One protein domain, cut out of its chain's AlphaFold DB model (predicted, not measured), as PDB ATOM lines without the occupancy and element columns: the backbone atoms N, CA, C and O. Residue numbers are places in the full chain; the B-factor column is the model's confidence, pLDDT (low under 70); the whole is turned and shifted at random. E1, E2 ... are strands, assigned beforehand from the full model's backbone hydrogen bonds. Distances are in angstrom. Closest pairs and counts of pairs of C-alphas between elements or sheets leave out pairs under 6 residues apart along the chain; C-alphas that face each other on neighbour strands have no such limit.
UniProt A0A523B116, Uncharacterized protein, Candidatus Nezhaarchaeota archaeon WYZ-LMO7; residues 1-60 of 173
ATOM      1  N   MET A   1     -56.888 -15.067  40.573       84.50
ATOM      2  CA  MET A   1     -55.427 -15.276  40.633       84.50
ATOM      3  C   MET A   1     -55.095 -16.742  40.420       84.50
ATOM      4  O   MET A   1     -55.960 -17.584  40.626       84.50
ATOM      5  N   GLN A   2     -53.858 -17.029  40.037       87.12
ATOM      6  CA  GLN A   2     -53.265 -18.361  39.980       87.12
ATOM      7  C   GLN A   2     -51.862 -18.328  40.600       87.12
ATOM      8  O   GLN A   2     -51.250 -17.264  40.697       87.12
ATOM      9  N   LEU A   3     -51.365 -19.489  41.023       89.38
ATOM     10  CA  LEU A   3     -49.984 -19.642  41.476       89.38
ATOM     11  C   LEU A   3     -49.087 -19.933  40.271       89.38
ATOM     12  O   LEU A   3     -49.426 -20.788  39.453       89.38
ATOM     13  N   LEU A   4     -47.950 -19.249  40.196       89.88
ATOM     14  CA  LEU A   4     -46.888 -19.481  39.226       89.88
ATOM     15  C   LEU A   4     -45.609 -19.864  39.969       89.88
ATOM     16  O   LEU A   4     -45.135 -19.115  40.822       89.88
ATOM     17  N   TRP A   5     -45.060 -21.022  39.633       90.12
ATOM     18  CA  TRP A   5     -43.765 -21.494  40.101       90.12
ATOM     19  C   TRP A   5     -42.679 -20.948  39.182       90.12
ATOM     20  O   TRP A   5     -42.671 -21.240  37.988       90.12
ATOM     21  N   ILE A   6     -41.773 -20.148  39.730       90.81
ATOM     22  CA  ILE A   6     -40.615 -19.625  39.013       90.81
ATOM     23  C   ILE A   6     -39.425 -20.514  39.355       90.81
ATOM     24  O   ILE A   6     -39.037 -20.633  40.520       90.81
ATOM     25  N   ARG A   7     -38.867 -21.152  38.330       90.25
ATOM     26  CA  ARG A   7     -37.599 -21.873  38.374       90.25
ATOM     27  C   ARG A   7     -36.511 -20.941  37.873       90.25
ATOM     28  O   ARG A   7     -36.381 -20.707  36.672       90.25
ATOM     29  N   ASP A   8     -35.743 -20.400  38.806       88.25
ATOM     30  CA  ASP A   8     -34.567 -19.606  38.491       88.25
ATOM     31  C   ASP A   8     -33.309 -20.450  38.746       88.25
ATOM     32  O   ASP A   8     -33.050 -20.806  39.897       88.25
ATOM     33  N   PRO A   9     -32.503 -20.772  37.717       83.81
ATOM     34  CA  PRO A   9     -31.240 -21.489  37.901       83.81
ATOM     35  C   PRO A   9     -30.261 -20.793  38.856       83.81
ATOM     36  O   PRO A   9     -29.335 -21.425  39.357       83.81
ATOM     37  N   LEU A  10     -30.444 -19.492  39.082       85.94
ATOM     38  CA  LEU A  10     -29.608 -18.671  39.952       85.94
ATOM     39  C   LEU A  10     -30.205 -18.465  41.344       85.94
ATOM     40  O   LEU A  10     -29.579 -17.826  42.185       85.94
ATOM     41  N   ASP A  11     -31.408 -18.991  41.571       85.31
ATOM     42  CA  ASP A  11     -32.158 -18.891  42.821       85.31
ATOM     43  C   ASP A  11     -32.515 -17.459  43.268       85.31
ATOM     44  O   ASP A  11     -32.854 -17.221  44.423       85.31
ATOM     45  N   ILE A  12     -32.481 -16.485  42.352       80.88
ATOM     46  CA  ILE A  12     -32.718 -15.063  42.656       80.88
ATOM     47  C   ILE A  12     -34.220 -14.758  42.670       80.88
ATOM     48  O   ILE A  12     -34.722 -14.066  43.556       80.88
ATOM     49  N   PHE A  13     -34.946 -15.285  41.687       83.31
ATOM     50  CA  PHE A  13     -36.399 -15.151  41.552       83.31
ATOM     51  C   PHE A  13     -37.157 -16.448  41.834       83.31
ATOM     52  O   PHE A  13     -38.375 -16.491  41.644       83.31
ATOM     53  N   SER A  14     -36.457 -17.497  42.273       87.88
ATOM     54  CA  SER A  14     -37.067 -18.779  42.609       87.88
ATOM     55  C   SER A  14     -38.193 -18.610  43.621       87.88
ATOM     56  O   SER A  14     -38.055 -17.933  44.641       87.88
ATOM     57  N   GLY A  15     -39.316 -19.271  43.359       88.00
ATOM     58  CA  GLY A  15     -40.416 -19.335  44.313       88.00
ATOM     59  C   GLY A  15     -41.790 -19.307  43.672       88.00
ATOM     60  O   GLY A  15     -41.953 -19.401  42.457       88.00
ATOM     61  N   VAL A  16     -42.802 -19.194  44.528       86.06
ATOM     62  CA  VAL A  16     -44.204 -19.145  44.117       86.06
ATOM     63  C   VAL A  16     -44.675 -17.698  44.120       86.06
ATOM     64  O   VAL A  16     -44.626 -17.018  45.147       86.06
ATOM     65  N   LYS A  17     -45.171 -17.227  42.977       87.56
ATOM     66  CA  LYS A  17     -45.807 -15.915  42.832       87.56
ATOM     67  C   LYS A  17     -47.297 -16.077  42.576       87.56
ATOM     68  O   LYS A  17     -47.726 -16.969  41.847       87.56
ATOM     69  N   LEU A  18     -48.092 -15.199  43.176       86.38
ATOM     70  CA  LEU A  18     -49.514 -15.088  42.886       86.38
ATOM     71  C   LEU A  18     -49.691 -14.100  41.731       86.38
ATOM     72  O   LEU A  18     -49.318 -12.941  41.870       86.38
ATOM     73  N   ILE A  19     -50.254 -14.552  40.612       86.81
ATOM     74  CA  ILE A  19     -50.443 -13.735  39.405       86.81
ATOM     75  C   ILE A  19     -51.914 -13.708  38.976       86.81
ATOM     76  O   ILE A  19     -52.697 -14.612  39.295       86.81
ATOM     77  N   GLU A  20     -52.333 -12.665  38.262       86.25
ATOM     78  CA  GLU A  20     -53.669 -12.615  37.657       86.25
ATOM     79  C   GLU A  20     -53.819 -13.697  36.574       86.25
ATOM     80  O   GLU A  20     -52.865 -14.052  35.884       86.25
ATOM     81  N   MET A  21     -55.028 -14.248  36.421       80.25
ATOM     82  CA  MET A  21     -55.270 -15.255  35.382       80.25
ATOM     83  C   MET A  21     -55.088 -14.621  34.001       80.25
ATOM     84  O   MET A  21     -55.678 -13.583  33.720       80.25
ATOM     85  N   GLY A  22     -54.278 -15.251  33.150       74.25
ATOM     86  CA  GLY A  22     -53.964 -14.738  31.814       74.25
ATOM     87  C   GLY A  22     -52.864 -13.671  31.769       74.25
ATOM     88  O   GLY A  22     -52.478 -13.278  30.671       74.25
ATOM     89  N   ARG A  23     -52.318 -13.227  32.914       77.50
ATOM     90  CA  ARG A  23     -51.089 -12.416  32.936       77.50
ATOM     91  C   ARG A  23     -49.845 -13.305  32.938       77.50
ATOM     92  O   ARG A  23     -49.832 -14.368  33.554       77.50
ATOM     93  N   GLY A  24     -48.815 -12.859  32.219       73.94
ATOM     94  CA  GLY A  24     -47.505 -13.509  32.166       73.94
ATOM     95  C   GLY A  24     -46.622 -13.181  33.372       73.94
ATOM     96  O   GLY A  24     -47.064 -12.558  34.337       73.94
ATOM     97  N   LEU A  25     -45.360 -13.601  33.304       81.44
ATOM     98  CA  LEU A  25     -44.337 -13.244  34.286       81.44
ATOM     99  C   LEU A  25     -44.126 -11.715  34.322       81.44
ATOM    100  O   LEU A  25     -43.966 -11.088  33.280       81.44
ATOM    101  N   GLU A  26     -44.094 -11.120  35.519       80.62
ATOM    102  CA  GLU A  26     -43.905  -9.665  35.703       80.62
ATOM    103  C   GLU A  26     -42.448  -9.204  35.532       80.62
ATOM    104  O   GLU A  26     -42.179  -8.007  35.466       80.62
ATOM    105  N   VAL A  27     -41.499 -10.139  35.456       82.81
ATOM    106  CA  VAL A  27     -40.086  -9.837  35.215       82.81
ATOM    107  C   VAL A  27     -39.887  -9.571  33.717       82.81
ATOM    108  O   VAL A  27     -40.097 -10.480  32.908       82.81
ATOM    109  N   PRO A  28     -39.488  -8.350  33.316       89.00
ATOM    110  CA  PRO A  28     -39.332  -8.017  31.909       89.00
ATOM    111  C   PRO A  28     -38.106  -8.709  31.304       89.00
ATOM    112  O   PRO A  28     -37.050  -8.811  31.932       89.00
ATOM    113  N   ILE A  29     -38.213  -9.120  30.039       91.94
ATOM    114  CA  ILE A  29     -37.035  -9.491  29.242       91.94
ATOM    115  C   ILE A  29     -36.104  -8.276  29.170       91.94
ATOM    116  O   ILE A  29     -36.553  -7.143  29.004       91.94
ATOM    117  N   GLY A  30     -34.805  -8.514  29.326       93.31
ATOM    118  CA  GLY A  30     -33.809  -7.457  29.460       93.31
ATOM    119  C   GLY A  30     -33.564  -7.003  30.898       93.31
ATOM    120  O   GLY A  30     -32.707  -6.148  31.102       93.31
ATOM    121  N   TYR A  31     -34.258  -7.571  31.896       93.94
ATOM    122  CA  TYR A  31     -33.937  -7.324  33.302       93.94
ATOM    123  C   TYR A  31     -32.463  -7.642  33.578       93.94
ATOM    124  O   TYR A  31     -31.980  -8.716  33.211       93.94
ATOM    125  N   LEU A  32     -31.759  -6.698  34.207       95.50
ATOM    126  CA  LEU A  32     -30.325  -6.780  34.467       95.50
ATOM    127  C   LEU A  32     -30.050  -7.083  35.936       95.50
ATOM    128  O   LEU A  32     -30.619  -6.453  36.825       95.50
ATOM    129  N   ILE A  33     -29.113  -7.995  36.171       94.62
ATOM    130  CA  ILE A  33     -28.547  -8.257  37.495       94.62
ATOM    131  C   ILE A  33     -27.059  -7.965  37.418       94.62
ATOM    132  O   ILE A  33     -26.325  -8.660  36.717       94.62
ATOM    133  N   ASP A  34     -26.616  -6.931  38.124       95.62
ATOM    134  CA  ASP A  34     -25.192  -6.653  38.267       95.62
ATOM    135  C   ASP A  34     -24.578  -7.659  39.249       95.62
ATOM    136  O   ASP A  34     -25.025  -7.775  40.390       95.62
ATOM    137  N   LEU A  35     -23.574  -8.407  38.789       95.12
ATOM    138  CA  LEU A  35     -22.825  -9.355  39.615       95.12
ATOM    139  C   LEU A  35     -21.548  -8.725  40.191       95.12
ATOM    140  O   LEU A  35     -20.798  -9.386  40.908       95.12
ATOM    141  N   GLY A  36     -21.279  -7.459  39.870       94.12
ATOM    142  CA  GLY A  36     -20.012  -6.812  40.156       94.12
ATOM    143  C   GLY A  36     -18.894  -7.319  39.247       94.12
ATOM    144  O   GLY A  36     -19.102  -8.093  38.310       94.12
ATOM    145  N   ASN A  37     -17.678  -6.821  39.489       95.50
ATOM    146  CA  ASN A  37     -16.494  -7.136  38.684       95.50
ATOM    147  C   ASN A  37     -16.766  -7.074  37.167       95.50
ATOM    148  O   ASN A  37     -16.371  -7.963  36.413       95.50
ATOM    149  N   ARG A  38     -17.508  -6.049  36.721       98.00
ATOM    150  CA  ARG A  38     -17.794  -5.806  35.296       98.00
ATOM    151  C   ARG A  38     -18.484  -6.989  34.598       98.00
ATOM    152  O   ARG A  38     -18.304  -7.199  33.399       98.00
ATOM    153  N   THR A  39     -19.275  -7.736  35.361       98.25
ATOM    154  CA  THR A  39     -20.053  -8.890  34.915       98.25
ATOM    155  C   THR A  39     -21.511  -8.669  35.289       98.25
ATOM    156  O   THR A  39     -21.813  -8.243  36.399       98.25
ATOM    157  N   ARG A  40     -22.431  -8.966  34.374       97.94
ATOM    158  CA  ARG A  40     -23.870  -8.890  34.644       97.94
ATOM    159  C   ARG A  40     -24.615 -10.039  33.988       97.94
ATOM    160  O   ARG A  40     -24.110 -10.672  33.062       97.94
ATOM    161  N   LEU A  41     -25.832 -10.275  34.447       97.31
ATOM    162  CA  LEU A  41     -26.783 -11.164  33.799       97.31
ATOM    163  C   LEU A  41     -27.894 -10.347  33.164       97.31
ATOM    164  O   LEU A  41     -28.241  -9.269  33.644       97.31
ATOM    165  N   ILE A  42     -28.464 -10.893  32.101       96.94
ATOM    166  CA  ILE A  42     -29.620 -10.344  31.410       96.94
ATOM    167  C   ILE A  42     -30.654 -11.451  31.223       96.94
ATOM    168  O   ILE A  42     -30.318 -12.540  30.752       96.94
ATOM    169  N   LEU A  43     -31.909 -11.197  31.590       96.12
ATOM    170  CA  LEU A  43     -32.985 -12.144  31.312       96.12
ATOM    171  C   LEU A  43     -33.242 -12.145  29.803       96.12
ATOM    172  O   LEU A  43     -33.736 -11.153  29.266       96.12
ATOM    173  N   LYS A  44     -32.876 -13.225  29.109       95.75
ATOM    174  CA  LYS A  44     -32.995 -13.332  27.644       95.75
ATOM    175  C   LYS A  44     -34.374 -13.822  27.234       95.75
ATOM    176  O   LYS A  44     -34.969 -13.298  26.298       95.75
ATOM    177  N   SER A  45     -34.872 -14.824  27.943       94.31
ATOM    178  CA  SER A  45     -36.196 -15.388  27.728       94.31
ATOM    179  C   SER A  45     -36.679 -16.084  28.993       94.31
ATOM    180  O   SER A  45     -35.971 -16.182  29.999       94.31
ATOM    181  N   TYR A  46     -37.907 -16.564  28.938       92.50
ATOM    182  CA  TYR A  46     -38.445 -17.501  29.900       92.50
ATOM    183  C   TYR A  46     -39.326 -18.499  29.155       92.50
ATOM    184  O   TYR A  46     -39.908 -18.172  28.118       92.50
ATOM    185  N   GLU A  47     -39.421 -19.712  29.678       91.12
ATOM    186  CA  GLU A  47     -40.151 -20.809  29.051       91.12
ATOM    187  C   GLU A  47     -41.131 -21.421  30.038       91.12
ATOM    188  O   GLU A  47     -40.779 -21.717  31.178       91.12
ATOM    189  N   TYR A  48     -42.370 -21.623  29.600       89.62
ATOM    190  CA  TYR A  48     -43.360 -22.328  30.400       89.62
ATOM    191  C   TYR A  48     -43.130 -23.834  30.274       89.62
ATOM    192  O   TYR A  48     -43.430 -24.425  29.238       89.62
ATOM    193  N   THR A  49     -42.617 -24.461  31.330       87.69
ATOM    194  CA  THR A  49     -42.477 -25.925  31.411       87.69
ATOM    195  C   THR A  49     -43.817 -26.594  31.711       87.69
ATOM    196  O   THR A  49     -44.037 -27.753  31.360       87.69
ATOM    197  N   SER A  50     -44.748 -25.859  32.327       87.75
ATOM    198  CA  SER A  50     -46.144 -26.260  32.494       87.75
ATOM    199  C   SER A  50     -47.062 -25.036  32.576       87.75
ATOM    200  O   SER A  50     -46.605 -23.895  32.590       87.75
ATOM    201  N   LYS A  51     -48.380 -25.259  32.690       85.81
ATOM    202  CA  LYS A  51     -49.375 -24.180  32.839       85.81
ATOM    203  C   LYS A  51     -49.041 -23.207  33.983       85.81
ATOM    204  O   LYS A  51     -49.339 -22.022  33.876       85.81
ATOM    205  N   ASN A  52     -48.435 -23.716  35.057       88.19
ATOM    206  CA  ASN A  52     -48.167 -22.968  36.284       88.19
ATOM    207  C   ASN A  52     -46.677 -22.974  36.654       88.19
ATOM    208  O   ASN A  52     -46.350 -22.708  37.806       88.19
ATOM    209  N   GLU A  53     -45.777 -23.282  35.721       90.69
ATOM    210  CA  GLU A  53     -44.336 -23.285  35.974       90.69
ATOM    211  C   GLU A  53     -43.597 -22.615  34.820       90.69
ATOM    212  O   GLU A  53     -43.878 -22.892  33.653       90.69
ATOM    213  N   VAL A  54     -42.675 -21.721  35.164       92.75
ATOM    214  CA  VAL A  54     -41.831 -20.990  34.225       92.75
ATOM    215  C   VAL A  54     -40.369 -21.130  34.627       92.75
ATOM    216  O   VAL A  54     -40.029 -20.984  35.801       92.75
ATOM    217  N   THR A  55     -39.503 -21.372  33.652       93.00
ATOM    218  CA  THR A  55     -38.049 -21.387  33.815       93.00
ATOM    219  C   THR A  55     -37.452 -20.124  33.216       93.00
ATOM    220  O   THR A  55     -37.807 -19.739  32.101       93.00
ATOM    221  N   LEU A  56     -36.561 -19.463  33.957       94.00
ATOM    222  CA  LEU A  56     -35.859 -18.266  33.493       94.00
ATOM    223  C   LEU A  56     -34.579 -18.640  32.744       94.00
ATOM    224  O   LEU A  56     -33.774 -19.428  33.238       94.00
ATOM    225  N   ASN A  57     -34.364 -18.010  31.589       94.75
ATOM    226  CA  ASN A  57     -33.160 -18.181  30.786       94.75
ATOM    227  C   ASN A  57     -32.301 -16.915  30.855       94.75
ATOM    228  O   ASN A  57     -32.606 -15.885  30.241       94.75
ATOM    229  N   TRP A  58     -31.203 -17.003  31.604       95.94
ATOM    230  CA  TRP A  58     -30.246 -15.915  31.778       95.94
ATOM    231  C   TRP A  58     -29.114 -15.991  30.756       95.94
ATOM    232  O   TRP A  58     -28.536 -17.050  30.530       95.94
ATOM    233  N   GLY A  59     -28.759 -14.845  30.182       97.12
ATOM    234  CA  GLY A  59     -27.509 -14.650  29.454       97.12
ATOM    235  C   GLY A  59     -26.484 -13.949  30.339       97.12
ATOM    236  O   GLY A  59     -26.842 -13.063  31.117       97.12
ATOM    237  N   ARG A  60     -25.211 -14.321  30.211       97.94
ATOM    238  CA  ARG A  60     -24.098 -13.636  30.874       97.94
ATOM    239  C   ARG A  60     -23.502 -12.583  29.948       97.94
ATOM    240  O   ARG A  60     -23.342 -12.831  28.758       97.94
TER     241      ARG A  60
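What this domain is: This is residues 1 to 60 of the 173 residues of an uncharacterized protein of Candidatus Nezhaarchaeota archaeon WYZ-LMO7 (UniProt A0A523B116). One curled, strongly twisted sheet of five strands, like part of a barrel, is drawn out into a rod; long E4 and E5 run side by side, with the hairpin E1 and E2 toward one end and E3 at the other. The printed part has 60 residues, all strand in class, E1 to E5 along the chain, in mixed order E2, E1, E5, E4, E3. It is only just compact, close to loose, with a radius of gyration of the C-alphas of 12.2 A and spans of 39 by 17 by 17 A.

Where its parts are: E1 is residues 2 to 7, 16.1 A, from C-alpha 2 at (-53.265, -18.361, 39.980). E2 is 15 to 19, E3 32 to 36. E4, 39 to 50, 31.4 A, bends by 50 degrees at residue 45. E5, 53 to 60, 23.0 A, ends at (-24.098, -13.636, 30.874).

How they stand to each other: E1 is antiparallel to E2, N 4 to O 17 2.8 A, and parallel to E5, N 7 to O 54 2.8 A. E3, E4 and E5 form a meander, each strand the antiparallel neighbour of the one before: N 41 to O 33 and N 55 to O 47 are each 2.8 A. E2 and E3 are edge strands, apart.

The domain as a whole: The C-alphas farthest apart, of Met 1 and Asn 37, are 39.8 A apart. The printed part has no cut; the link E2 to E3 is long; no printed residue is under 70 in pLDDT.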